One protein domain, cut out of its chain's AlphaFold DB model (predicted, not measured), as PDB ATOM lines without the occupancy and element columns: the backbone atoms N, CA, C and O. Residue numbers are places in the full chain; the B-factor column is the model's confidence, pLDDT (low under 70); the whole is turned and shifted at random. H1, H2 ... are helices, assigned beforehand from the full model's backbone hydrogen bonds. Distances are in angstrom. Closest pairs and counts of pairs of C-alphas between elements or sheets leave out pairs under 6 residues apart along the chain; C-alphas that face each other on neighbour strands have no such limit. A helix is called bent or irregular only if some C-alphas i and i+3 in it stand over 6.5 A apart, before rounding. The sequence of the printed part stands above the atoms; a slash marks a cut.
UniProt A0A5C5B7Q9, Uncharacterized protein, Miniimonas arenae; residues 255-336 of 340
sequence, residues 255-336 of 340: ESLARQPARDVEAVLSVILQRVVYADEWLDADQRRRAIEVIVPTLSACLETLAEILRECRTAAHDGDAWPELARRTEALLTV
ATOM      1  N   GLU A 255     124.284 174.716 110.541       64.50
ATOM      2  CA  GLU A 255     124.336 173.261 110.660       64.50
ATOM      3  C   GLU A 255     124.807 172.642 109.340       64.50
ATOM      4  O   GLU A 255     125.759 171.859 109.306       64.50
ATOM      5  N   SER A 256     124.191 173.060 108.232       60.66
ATOM      6  CA  SER A 256     124.595 172.626 106.893       60.66
ATOM      7  C   SER A 256     126.028 173.054 106.555       60.66
ATOM      8  O   SER A 256     126.792 172.275 105.982       60.66
ATOM      9  N   LEU A 257     126.438 174.256 106.979       60.72
ATOM     10  CA  LEU A 257     127.798 174.760 106.762       60.72
ATOM     11  C   LEU A 257     128.867 174.053 107.602       60.72
ATOM     12  O   LEU A 257     129.992 173.917 107.130       60.72
ATOM     13  N   ALA A 258     128.546 173.606 108.816       72.38
ATOM     14  CA  ALA A 258     129.495 172.917 109.692       72.38
ATOM     15  C   ALA A 258     129.674 171.435 109.326       72.38
ATOM     16  O   ALA A 258     130.733 170.853 109.566       72.38
ATOM     17  N   ARG A 259     128.652 170.819 108.717       73.00
ATOM     18  CA  ARG A 259     128.608 169.374 108.467       73.00
ATOM     19  C   ARG A 259     129.733 168.878 107.562       73.00
ATOM     20  O   ARG A 259     130.326 167.844 107.855       73.00
ATOM     21  N   GLN A 260     130.003 169.578 106.460       70.62
ATOM     22  CA  GLN A 260     131.018 169.133 105.504       70.62
ATOM     23  C   GLN A 260     132.448 169.309 106.047       70.62
ATOM     24  O   GLN A 260     133.165 168.311 106.081       70.62
ATOM     25  N   PRO A 261     132.845 170.481 106.585       76.19
ATOM     26  CA  PRO A 261     134.169 170.646 107.186       76.19
ATOM     27  C   PRO A 261     134.462 169.648 108.315       76.19
ATOM     28  O   PRO A 261     135.568 169.121 108.391       76.19
ATOM     29  N   ALA A 262     133.477 169.342 109.168       76.62
ATOM     30  CA  ALA A 262     133.653 168.365 110.243       76.62
ATOM     31  C   ALA A 262     133.965 166.954 109.705       76.62
ATOM     32  O   ALA A 262     134.861 166.282 110.214       76.62
ATOM     33  N   ARG A 263     133.268 166.531 108.642       74.69
ATOM     34  CA  ARG A 263     133.523 165.244 107.971       74.69
ATOM     35  C   ARG A 263     134.878 165.207 107.278       74.69
ATOM     36  O   ARG A 263     135.533 164.172 107.292       74.69
ATOM     37  N   ASP A 264     135.296 166.319 106.683       77.75
ATOM     38  CA  ASP A 264     136.581 166.395 105.991       77.75
ATOM     39  C   ASP A 264     137.746 166.251 106.984       77.75
ATOM     40  O   ASP A 264     138.686 165.499 106.722       77.75
ATOM     41  N   VAL A 265     137.658 166.884 108.162       82.56
ATOM     42  CA  VAL A 265     138.650 166.717 109.242       82.56
ATOM     43  C   VAL A 265     138.712 165.262 109.713       82.56
ATOM     44  O   VAL A 265     139.800 164.693 109.804       82.56
ATOM     45  N   GLU A 266     137.560 164.637 109.969       79.19
ATOM     46  CA  GLU A 266     137.484 163.226 110.365       79.19
ATOM     47  C   GLU A 266     138.125 162.303 109.315       79.19
ATOM     48  O   GLU A 266     138.940 161.439 109.648       79.19
ATOM     49  N   ALA A 267     137.812 162.519 108.036       77.50
ATOM     50  CA  ALA A 267     138.347 161.726 106.938       77.50
ATOM     51  C   ALA A 267     139.875 161.849 106.826       77.50
ATOM     52  O   ALA A 267     140.564 160.836 106.685       77.50
ATOM     53  N   VAL A 268     140.419 163.066 106.927       83.75
ATOM     54  CA  VAL A 268     141.870 163.306 106.855       83.75
ATOM     55  C   VAL A 268     142.603 162.632 108.014       83.75
ATOM     56  O   VAL A 268     143.596 161.938 107.789       83.75
ATOM     57  N   LEU A 269     142.103 162.778 109.244       84.50
ATOM     58  CA  LEU A 269     142.711 162.150 110.422       84.50
ATOM     59  C   LEU A 269     142.683 160.618 110.326       84.50
ATOM     60  O   LEU A 269     143.672 159.960 110.651       84.50
ATOM     61  N   SER A 270     141.586 160.056 109.814       84.06
ATOM     62  CA  SER A 270     141.464 158.617 109.576       84.06
ATOM     63  C   SER A 270     142.492 158.112 108.558       84.06
ATOM     64  O   SER A 270     143.128 157.082 108.779       84.06
ATOM     65  N   VAL A 271     142.737 158.860 107.476       85.06
ATOM     66  CA  VAL A 271     143.768 158.507 106.489       85.06
ATOM     67  C   VAL A 271     145.162 158.513 107.110       85.06
ATOM     68  O   VAL A 271     145.902 157.558 106.898       85.06
ATOM     69  N   ILE A 272     145.517 159.533 107.899       85.75
ATOM     70  CA  ILE A 272     146.827 159.588 108.573       85.75
ATOM     71  C   ILE A 272     147.012 158.364 109.477       85.75
ATOM     72  O   ILE A 272     148.047 157.701 109.425       85.75
ATOM     73  N   LEU A 273     145.992 158.017 110.260       84.69
ATOM     74  CA  LEU A 273     146.049 156.856 111.141       84.69
ATOM     75  C   LEU A 273     146.221 155.550 110.345       84.69
ATOM     76  O   LEU A 273     147.131 154.774 110.614       84.69
ATOM     77  N   GLN A 274     145.383 155.325 109.335       87.50
ATOM     78  CA  GLN A 274     145.318 154.045 108.624       87.50
ATOM     79  C   GLN A 274     146.430 153.848 107.590       87.50
ATOM     80  O   GLN A 274     146.860 152.725 107.355       87.50
ATOM     81  N   ARG A 275     146.865 154.919 106.921       86.19
ATOM     82  CA  ARG A 275     147.816 154.851 105.796       86.19
ATOM     83  C   ARG A 275     149.231 155.231 106.171       86.19
ATOM     84  O   ARG A 275     150.120 155.043 105.350       86.19
ATOM     85  N   VAL A 276     149.429 155.798 107.357       85.56
ATOM     86  CA  VAL A 276     150.753 156.213 107.804       85.56
ATOM     87  C   VAL A 276     151.099 155.553 109.128       85.56
ATOM     88  O   VAL A 276     152.066 154.809 109.182       85.56
ATOM     89  N   VAL A 277     150.294 155.749 110.175       84.88
ATOM     90  CA  VAL A 277     150.613 155.208 111.510       84.88
ATOM     91  C   VAL A 277     150.498 153.680 111.561       84.88
ATOM     92  O   VAL A 277     151.291 153.033 112.238       84.88
ATOM     93  N   TYR A 278     149.537 153.098 110.843       87.81
ATOM     94  CA  TYR A 278     149.344 151.643 110.750       87.81
ATOM     95  C   TYR A 278     149.977 151.003 109.510       87.81
ATOM     96  O   TYR A 278     149.736 149.829 109.247       87.81
ATOM     97  N   ALA A 279     150.760 151.756 108.739       86.50
ATOM     98  CA  ALA A 279     151.466 151.207 107.589       86.50
ATOM     99  C   ALA A 279     152.651 150.337 108.038       86.50
ATOM    100  O   ALA A 279     153.322 150.666 109.017       86.50
ATOM    101  N   ASP A 280     152.956 149.262 107.311       80.62
ATOM    102  CA  ASP A 280     154.095 148.386 107.633       80.62
ATOM    103  C   ASP A 280     155.432 149.138 107.505       80.62
ATOM    104  O   ASP A 280     156.372 148.909 108.267       80.62
ATOM    105  N   GLU A 281     155.500 150.114 106.596       85.00
ATOM    106  CA  GLU A 281     156.638 151.013 106.410       85.00
ATOM    107  C   GLU A 281     156.924 151.874 107.651       85.00
ATOM    108  O   GLU A 281     158.045 152.350 107.827       85.00
ATOM    109  N   TRP A 282     155.949 152.045 108.552       82.44
ATOM    110  CA  TRP A 282     156.121 152.748 109.828       82.44
ATOM    111  C   TRP A 282     157.024 151.990 110.818       82.44
ATOM    112  O   TRP A 282     157.536 152.561 111.791       82.44
ATOM    113  N   LEU A 283     157.256 150.694 110.589       81.31
ATOM    114  CA  LEU A 283     158.196 149.902 111.382       81.31
ATOM    115  C   LEU A 283     159.648 150.343 111.134       81.31
ATOM    116  O   LEU A 283     160.465 150.290 112.063       81.31
ATOM    117  N   ASP A 284     159.954 150.864 109.941       92.12
ATOM    118  CA  ASP A 284     161.268 151.421 109.623       92.12
ATOM    119  C   ASP A 284     161.541 152.700 110.431       92.12
ATOM    120  O   ASP A 284     160.751 153.647 110.453       92.12
ATOM    121  N   ALA A 285     162.675 152.729 111.133       87.31
ATOM    122  CA  ALA A 285     162.989 153.800 112.075       87.31
ATOM    123  C   ALA A 285     163.226 155.154 111.386       87.31
ATOM    124  O   ALA A 285     162.883 156.197 111.951       87.31
ATOM    125  N   ASP A 286     163.777 155.144 110.171       90.69
ATOM    126  CA  ASP A 286     164.075 156.357 109.418       90.69
ATOM    127  C   ASP A 286     162.808 156.944 108.780       90.69
ATOM    128  O   ASP A 286     162.593 158.158 108.870       90.69
ATOM    129  N   GLN A 287     161.944 156.103 108.201       87.88
ATOM    130  CA  GLN A 287     160.628 156.511 107.696       87.88
ATOM    131  C   GLN A 287     159.726 157.015 108.821       87.88
ATOM    132  O   GLN A 287     159.150 158.098 108.706       87.88
ATOM    133  N   ARG A 288     159.673 156.298 109.952       90.00
ATOM    134  CA  ARG A 288     158.912 156.723 111.133       90.00
ATOM    135  C   ARG A 288     159.359 158.088 111.638       90.00
ATOM    136  O   ARG A 288     158.518 158.942 111.897       90.00
ATOM    137  N   ARG A 289     160.670 158.327 111.751       92.25
ATOM    138  CA  ARG A 289     161.204 159.628 112.187       92.25
ATOM    139  C   ARG A 289     160.776 160.758 111.245       92.25
ATOM    140  O   ARG A 289     160.255 161.761 111.721       92.25
ATOM    141  N   ARG A 290     160.927 160.580 109.928       89.56
ATOM    142  CA  ARG A 290     160.520 161.588 108.928       89.56
ATOM    143  C   ARG A 290     159.021 161.865 108.962       89.56
ATOM    144  O   ARG A 290     158.593 163.007 108.847       89.56
ATOM    145  N   ALA A 291     158.215 160.823 109.128       88.06
ATOM    146  CA  ALA A 291     156.776 160.982 109.195       88.06
ATOM    147  C   ALA A 291     156.337 161.664 110.507       88.06
ATOM    148  O   ALA A 291     155.455 162.518 110.472       88.06
ATOM    149  N   ILE A 292     157.000 161.388 111.638       90.88
ATOM    150  CA  ILE A 292     156.809 162.112 112.909       90.88
ATOM    151  C   ILE A 292     157.139 163.604 112.759       90.88
ATOM    152  O   ILE A 292     156.356 164.438 113.209       90.88
ATOM    153  N   GLU A 293     158.252 163.947 112.101       92.75
ATOM    154  CA  GLU A 293     158.677 165.339 111.868       92.75
ATOM    155  C   GLU A 293     157.636 166.162 111.095       92.75
ATOM    156  O   GLU A 293     157.534 167.371 111.298       92.75
ATOM    157  N   VAL A 294     156.834 165.516 110.244       89.50
ATOM    158  CA  VAL A 294     155.753 166.165 109.487       89.50
ATOM    159  C   VAL A 294     154.433 166.139 110.257       89.50
ATOM    160  O   VAL A 294     153.757 167.160 110.372       89.50
ATOM    161  N   ILE A 295     154.046 164.978 110.787       88.19
ATOM    162  CA  ILE A 295     152.709 164.763 111.349       88.19
ATOM    163  C   ILE A 295     152.546 165.473 112.692       88.19
ATOM    164  O   ILE A 295     151.503 166.082 112.926       88.19
ATOM    165  N   VAL A 296     153.551 165.429 113.576       88.62
ATOM    166  CA  VAL A 296     153.414 165.961 114.943       88.62
ATOM    167  C   VAL A 296     153.154 167.473 114.961       88.62
ATOM    168  O   VAL A 296     152.184 167.878 115.607       88.62
ATOM    169  N   PRO A 297     153.910 168.325 114.236       89.06
ATOM    170  CA  PRO A 297     153.623 169.759 114.205       89.06
ATOM    171  C   PRO A 297     152.239 170.077 113.624       89.06
ATOM    172  O   PRO A 297     151.524 170.922 114.161       89.06
ATOM    173  N   THR A 298     151.828 169.378 112.559       83.94
ATOM    174  CA  THR A 298     150.515 169.585 111.933       83.94
ATOM    175  C   THR A 298     149.373 169.182 112.862       83.94
ATOM    176  O   THR A 298     148.421 169.944 113.020       83.94
ATOM    177  N   LEU A 299     149.469 168.026 113.524       85.69
ATOM    178  CA  LEU A 299     148.457 167.600 114.489       85.69
ATOM    179  C   LEU A 299     148.401 168.534 115.705       85.69
ATOM    180  O   LEU A 299     147.304 168.826 116.172       85.69
ATOM    181  N   SER A 300     149.541 169.056 116.169       84.56
ATOM    182  CA  SER A 300     149.580 170.047 117.254       84.56
ATOM    183  C   SER A 300     148.798 171.315 116.894       84.56
ATOM    184  O   SER A 300     147.927 171.731 117.653       84.56
ATOM    185  N   ALA A 301     149.025 171.885 115.706       80.75
ATOM    186  CA  ALA A 301     148.298 173.071 115.244       80.75
ATOM    187  C   ALA A 301     146.787 172.810 115.060       80.75
ATOM    188  O   ALA A 301     145.948 173.661 115.375       80.75
ATOM    189  N   CYS A 302     146.416 171.614 114.588       83.75
ATOM    190  CA  CYS A 302     145.015 171.196 114.512       83.75
ATOM    191  C   CYS A 302     144.370 171.120 115.903       83.75
ATOM    192  O   CYS A 302     143.244 171.583 116.075       83.75
ATOM    193  N   LEU A 303     145.073 170.570 116.899       85.50
ATOM    194  CA  LEU A 303     144.590 170.494 118.279       85.50
ATOM    195  C   LEU A 303     144.422 171.881 118.908       85.50
ATOM    196  O   LEU A 303     143.418 172.111 119.575       85.50
ATOM    197  N   GLU A 304     145.343 172.814 118.659       80.81
ATOM    198  CA  GLU A 304     145.215 174.210 119.104       80.81
ATOM    199  C   GLU A 304     143.966 174.875 118.513       80.81
ATOM    200  O   GLU A 304     143.157 175.452 119.241       80.81
ATOM    201  N   THR A 305     143.758 174.714 117.203       80.38
ATOM    202  CA  THR A 305     142.585 175.259 116.506       80.38
ATOM    203  C   THR A 305     141.288 174.647 117.041       80.38
ATOM    204  O   THR A 305     140.316 175.356 117.300       80.38
ATOM    205  N   LEU A 306     141.262 173.329 117.259       84.50
ATOM    206  CA  LEU A 306     140.116 172.637 117.850       84.50
ATOM    207  C   LEU A 306     139.851 173.101 119.286       84.50
ATOM    208  O   LEU A 306     138.694 173.306 119.649       84.50
ATOM    209  N   ALA A 307     140.892 173.302 120.092       81.44
ATOM    210  CA  ALA A 307     140.760 173.802 121.456       81.44
ATOM    211  C   ALA A 307     140.166 175.216 121.483       81.44
ATOM    212  O   ALA A 307     139.312 175.507 122.322       81.44
ATOM    213  N   GLU A 308     140.561 176.079 120.546       79.06
ATOM    214  CA  GLU A 308     139.981 177.412 120.404       79.06
ATOM    215  C   GLU A 308     138.510 177.360 119.970       79.06
ATOM    216  O   GLU A 308     137.670 178.008 120.595       79.06
ATOM    217  N   ILE A 309     138.172 176.524 118.983       80.31
ATOM    218  CA  ILE A 309     136.780 176.302 118.562       80.31
ATOM    219  C   ILE A 309     135.936 175.818 119.745       80.31
ATOM    220  O   ILE A 309     134.873 176.373 120.016       80.31
ATOM    221  N   LEU A 310     136.413 174.822 120.493       82.88
ATOM    222  CA  LEU A 310     135.709 174.297 121.664       82.88
ATOM    223  C   LEU A 310     135.567 175.351 122.767       82.88
ATOM    224  O   LEU A 310     134.514 175.439 123.398       82.88
ATOM    225  N   ARG A 311     136.589 176.186 122.990       77.94
ATOM    226  CA  ARG A 311     136.522 177.302 123.942       77.94
ATOM    227  C   ARG A 311     135.399 178.269 123.565       77.94
ATOM    228  O   ARG A 311     134.589 178.585 124.435       77.94
ATOM    229  N   GLU A 312     135.331 178.676 122.299       76.12
ATOM    230  CA  GLU A 312     134.300 179.582 121.774       76.12
ATOM    231  C   GLU A 312     132.898 178.951 121.804       76.12
ATOM    232  O   GLU A 312     131.923 179.583 122.221       76.12
ATOM    233  N   CYS A 313     132.780 177.668 121.449       77.19
ATOM    234  CA  CYS A 313     131.520 176.936 121.554       77.19
ATOM    235  C   CYS A 313     131.031 176.864 123.006       77.19
ATOM    236  O   CYS A 313     129.835 177.003 123.247       77.19
ATOM    237  N   ARG A 314     131.927 176.665 123.980       72.75
ATOM    238  CA  ARG A 314     131.568 176.587 125.406       72.75
ATOM    239  C   ARG A 314     131.116 177.935 125.953       72.75
ATOM    240  O   ARG A 314     130.212 177.987 126.777       72.75
ATOM    241  N   THR A 315     131.725 179.028 125.501       70.12
ATOM    242  CA  THR A 315     131.272 180.375 125.867       70.12
ATOM    243  C   THR A 315     129.932 180.726 125.222       70.12
ATOM    244  O   THR A 315     129.148 181.449 125.829       70.12
ATOM    245  N   ALA A 316     129.646 180.197 124.027       63.72
ATOM    246  CA  ALA A 316     128.398 180.442 123.304       63.72
ATOM    247  C   ALA A 316     127.226 179.546 123.753       63.72
ATOM    248  O   ALA A 316     126.071 179.948 123.633       63.72
ATOM    249  N   ALA A 317     127.501 178.343 124.260       61.28
ATOM    250  CA  ALA A 317     126.493 177.380 124.693       61.28
ATOM    251  C   ALA A 317     126.469 177.281 126.224       61.28
ATOM    252  O   ALA A 317     127.319 176.614 126.809       61.28
ATOM    253  N   HIS A 318     125.496 177.928 126.872       54.66
ATOM    254  CA  HIS A 318     125.338 177.836 128.330       54.66
ATOM    255  C   HIS A 318     124.631 176.557 128.815       54.66
ATOM    256  O   HIS A 318     124.934 176.141 129.921       54.66
ATOM    257  N   ASP A 319     123.806 175.877 128.003       54.00
ATOM    258  CA  ASP A 319     123.011 174.710 128.447       54.00
ATOM    259  C   ASP A 319     122.742 173.696 127.307       54.00
ATOM    260  O   ASP A 319     121.604 173.471 126.900       54.00
ATOM    261  N   GLY A 320     123.792 173.119 126.708       58.81
ATOM    262  CA  GLY A 320     123.653 172.159 125.599       58.81
ATOM    263  C   GLY A 320     124.081 170.728 125.947       58.81
ATOM    264  O   GLY A 320     125.189 170.524 126.446       58.81
ATOM    265  N   ASP A 321     123.271 169.734 125.559       61.78
ATOM    266  CA  ASP A 321     123.501 168.284 125.756       61.78
ATOM    267  C   ASP A 321     124.762 167.719 125.063       61.78
ATOM    268  O   ASP A 321     125.155 166.573 125.290       61.78
ATOM    269  N   ALA A 322     125.437 168.508 124.222       70.12
ATOM    270  CA  ALA A 322     126.652 168.091 123.521       70.12
ATOM    271  C   ALA A 322     127.896 168.035 124.433       70.12
ATOM    272  O   ALA A 322     128.818 167.258 124.173       70.12
ATOM    273  N   TRP A 323     127.933 168.823 125.514       76.56
ATOM    274  CA  TRP A 323     129.099 168.906 126.406       76.56
ATOM    275  C   TRP A 323     129.324 167.649 127.256       76.56
ATOM    276  O   TRP A 323     130.470 167.199 127.323       76.56
ATOM    277  N   PRO A 324     128.288 167.021 127.852       79.75
ATOM    278  CA  PRO A 324     128.451 165.748 128.557       79.75
ATOM    279  C   PRO A 324     128.935 164.595 127.662       79.75
ATOM    280  O   PRO A 324     129.700 163.741 128.109       79.75
ATOM    281  N   GLU A 325     128.509 164.549 126.394       79.06
ATOM    282  CA  GLU A 325     128.987 163.552 125.422       79.06
ATOM    283  C   GLU A 325     130.453 163.796 125.046       79.06
ATOM    284  O   GLU A 325     131.256 162.860 125.052       79.06
ATOM    285  N   LEU A 326     130.834 165.051 124.787       79.94
ATOM    286  CA  LEU A 326     132.227 165.414 124.530       79.94
ATOM    287  C   LEU A 326     133.127 165.077 125.729       79.94
ATOM    288  O   LEU A 326     134.202 164.508 125.543       79.94
ATOM    289  N   ALA A 327     132.681 165.386 126.950       77.69
ATOM    290  CA  ALA A 327     133.411 165.079 128.176       77.69
ATOM    291  C   ALA A 327     133.665 163.570 128.314       77.69
ATOM    292  O   ALA A 327     134.819 163.168 128.457       77.69
ATOM    293  N   ARG A 328     132.628 162.731 128.141       82.38
ATOM    294  CA  ARG A 328     132.773 161.263 128.158       82.38
ATOM    295  C   ARG A 328     133.763 160.752 127.117       82.38
ATOM    296  O   ARG A 328     134.595 159.904 127.429       82.38
ATOM    297  N   ARG A 329     133.697 161.258 125.881       78.19
ATOM    298  CA  ARG A 329     134.626 160.846 124.814       78.19
ATOM    299  C   ARG A 329     136.065 161.245 125.119       78.19
ATOM    300  O   ARG A 329     136.977 160.469 124.863       78.19
ATOM    301  N   THR A 330     136.264 162.432 125.681       78.88
ATOM    302  CA  THR A 330     137.602 162.932 126.021       78.88
ATOM    303  C   THR A 330     138.204 162.146 127.189       78.88
ATOM    304  O   THR A 330     139.373 161.776 127.146       78.88
ATOM    305  N   GLU A 331     137.399 161.808 128.197       78.62
ATOM    306  CA  GLU A 331     137.812 160.981 129.336       78.62
ATOM    307  C   GLU A 331     138.164 159.541 128.918       78.62
ATOM    308  O   GLU A 331     139.188 158.992 129.337       78.62
ATOM    309  N   ALA A 332     137.382 158.954 128.006       75.44
ATOM    310  CA  ALA A 332     137.689 157.655 127.406       75.44
ATOM    311  C   ALA A 332     139.007 157.663 126.604       75.44
ATOM    312  O   ALA A 332     139.729 156.672 126.584       75.44
ATOM    313  N   LEU A 333     139.354 158.780 125.959       71.88
ATOM    314  CA  LEU A 333     140.626 158.912 125.242       71.88
ATOM    315  C   LEU A 333     141.812 159.070 126.198       71.88
ATOM    316  O   LEU A 333     142.847 158.435 126.001       71.88
ATOM    317  N   LEU A 334     141.663 159.881 127.248       72.75
ATOM    318  CA  LEU A 334     142.716 160.086 128.247       72.75
ATOM    319  C   LEU A 334     143.070 158.780 128.963       72.75
ATOM    320  O   LEU A 334     144.248 158.485 129.128       72.75
ATOM    321  N   THR A 335     142.071 157.965 129.306       74.12
ATOM    322  CA  THR A 335     142.284 156.658 129.950       74.12
ATOM    323  C   THR A 335     143.075 155.678 129.079       74.12
ATOM    324  O   THR A 335     143.935 154.977 129.605       74.12
ATOM    325  N   VAL A 336     142.859 155.672 127.757       68.75
ATOM    326  CA  VAL A 336     143.625 154.843 126.803       68.75
ATOM    327  C   VAL A 336     145.080 155.303 126.684       68.75
ATOM    328  O   VAL A 336     145.977 154.471 126.621       68.75
TER     329      VAL A 336
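Overview. This is residues 255 to 336 of the 340 residues of an uncharacterized protein of Miniimonas arenae (UniProt A0A5C5B7Q9). The domain is an open zigzag of three helices with few contacts between them: the longest, H3, makes the length, H1 runs back along it from the end where H3 begins, and H4 folds back from the end where H3 stops. H1 and H3 make a narrow V that comes together near Val 276 and Ala 291, with the short helix H2 at the turn between them; H1's residues 255 to 264 stick out at the open end of the V, and H4's residues 327 to 336 stick out from H3 as well. The printed part has 82 residues, with four named helices in the order H1, H2, H3, H4 along the chain and no named strand, and its class is all helix. The whole is loose, with a radius of gyration of the C-alphas of 16.0 A, and elongated, with spans of 49 by 31 by 18 A.

Arrangement. H3, residues 285 to 316, is the longest helix. It has a kink of 31 degrees near residue 294, and it is neither bent nor irregular, but only just: C-alphas 294 and 297 are 6.3 A apart. H1, residues 255 to 277, is close to H3 but not clearly touching it, with 1 pair of C-alphas within 8 A. That closest pair is Val 276 and Ala 291, whose C-alphas are 7.8 A apart. H1 and H3 stand at a shallow tilt of 23 degrees and run opposite ways. H2, residues 280 to 283, touches H3 only at the corner by their link, and only just, with 3 pairs of C-alphas within 8 A. H3 touches H2 with residues 287 to 288 alone, and the closest C-alphas of the two helices are those of Trp 282 and Arg 288, 5.0 A apart. H1 and H2 are close but not clearly touching; their closest C-alphas, those of Val 276 and Trp 282, are 6.7 A apart. H4, residues 322 to 336, is near H3, with 5 pairs of C-alphas within 10 A and the closest pair 8.1 A apart. H4 is apart from H1 and from H2. In the backbone of H4 every O i to N i+4 pair is within hydrogen-bond range, against 26 of 28 in H3 and 17 of 19 in H1, while H2 is too short for such a pair.

Along the chain. H3 has 32 residues and measures 45.1 A from C-alpha 285 at (162.989, 153.800, 112.075) to C-alpha 316 at (128.398, 180.442, 123.304). H1 has 23 residues, begins with C-alpha 255 at (124.336, 173.261, 110.660) and is 31.9 A long. It is irregular, but only just: C-alphas 257 and 260 are 6.6 A apart. H2, four residues, is 5.8 A long. H4 has 15 residues, is 21.8 A long and ends with C-alpha 336 at (143.625, 154.843, 126.803).

Size, cuts and confidence. The two C-alphas farthest apart are those of Asp 286 and Asp 319, at 48.8 A. The first and last printed C-alphas, those of Glu 255 and Val 336, are 31.2 A apart. The printed part has no cut. The links from H1 to H2, from H2 to H3 and from H3 to H4 are tight, with 2, 1 and 5 residues between the helices. Residues 303 to 309 of H3 stand free, and so do residues 315 to 321. The mean pLDDT of the printed part is 79.3, and the model's confidence is low, under 70, at residues 255 to 257, residues 316 to 321 and residue 336.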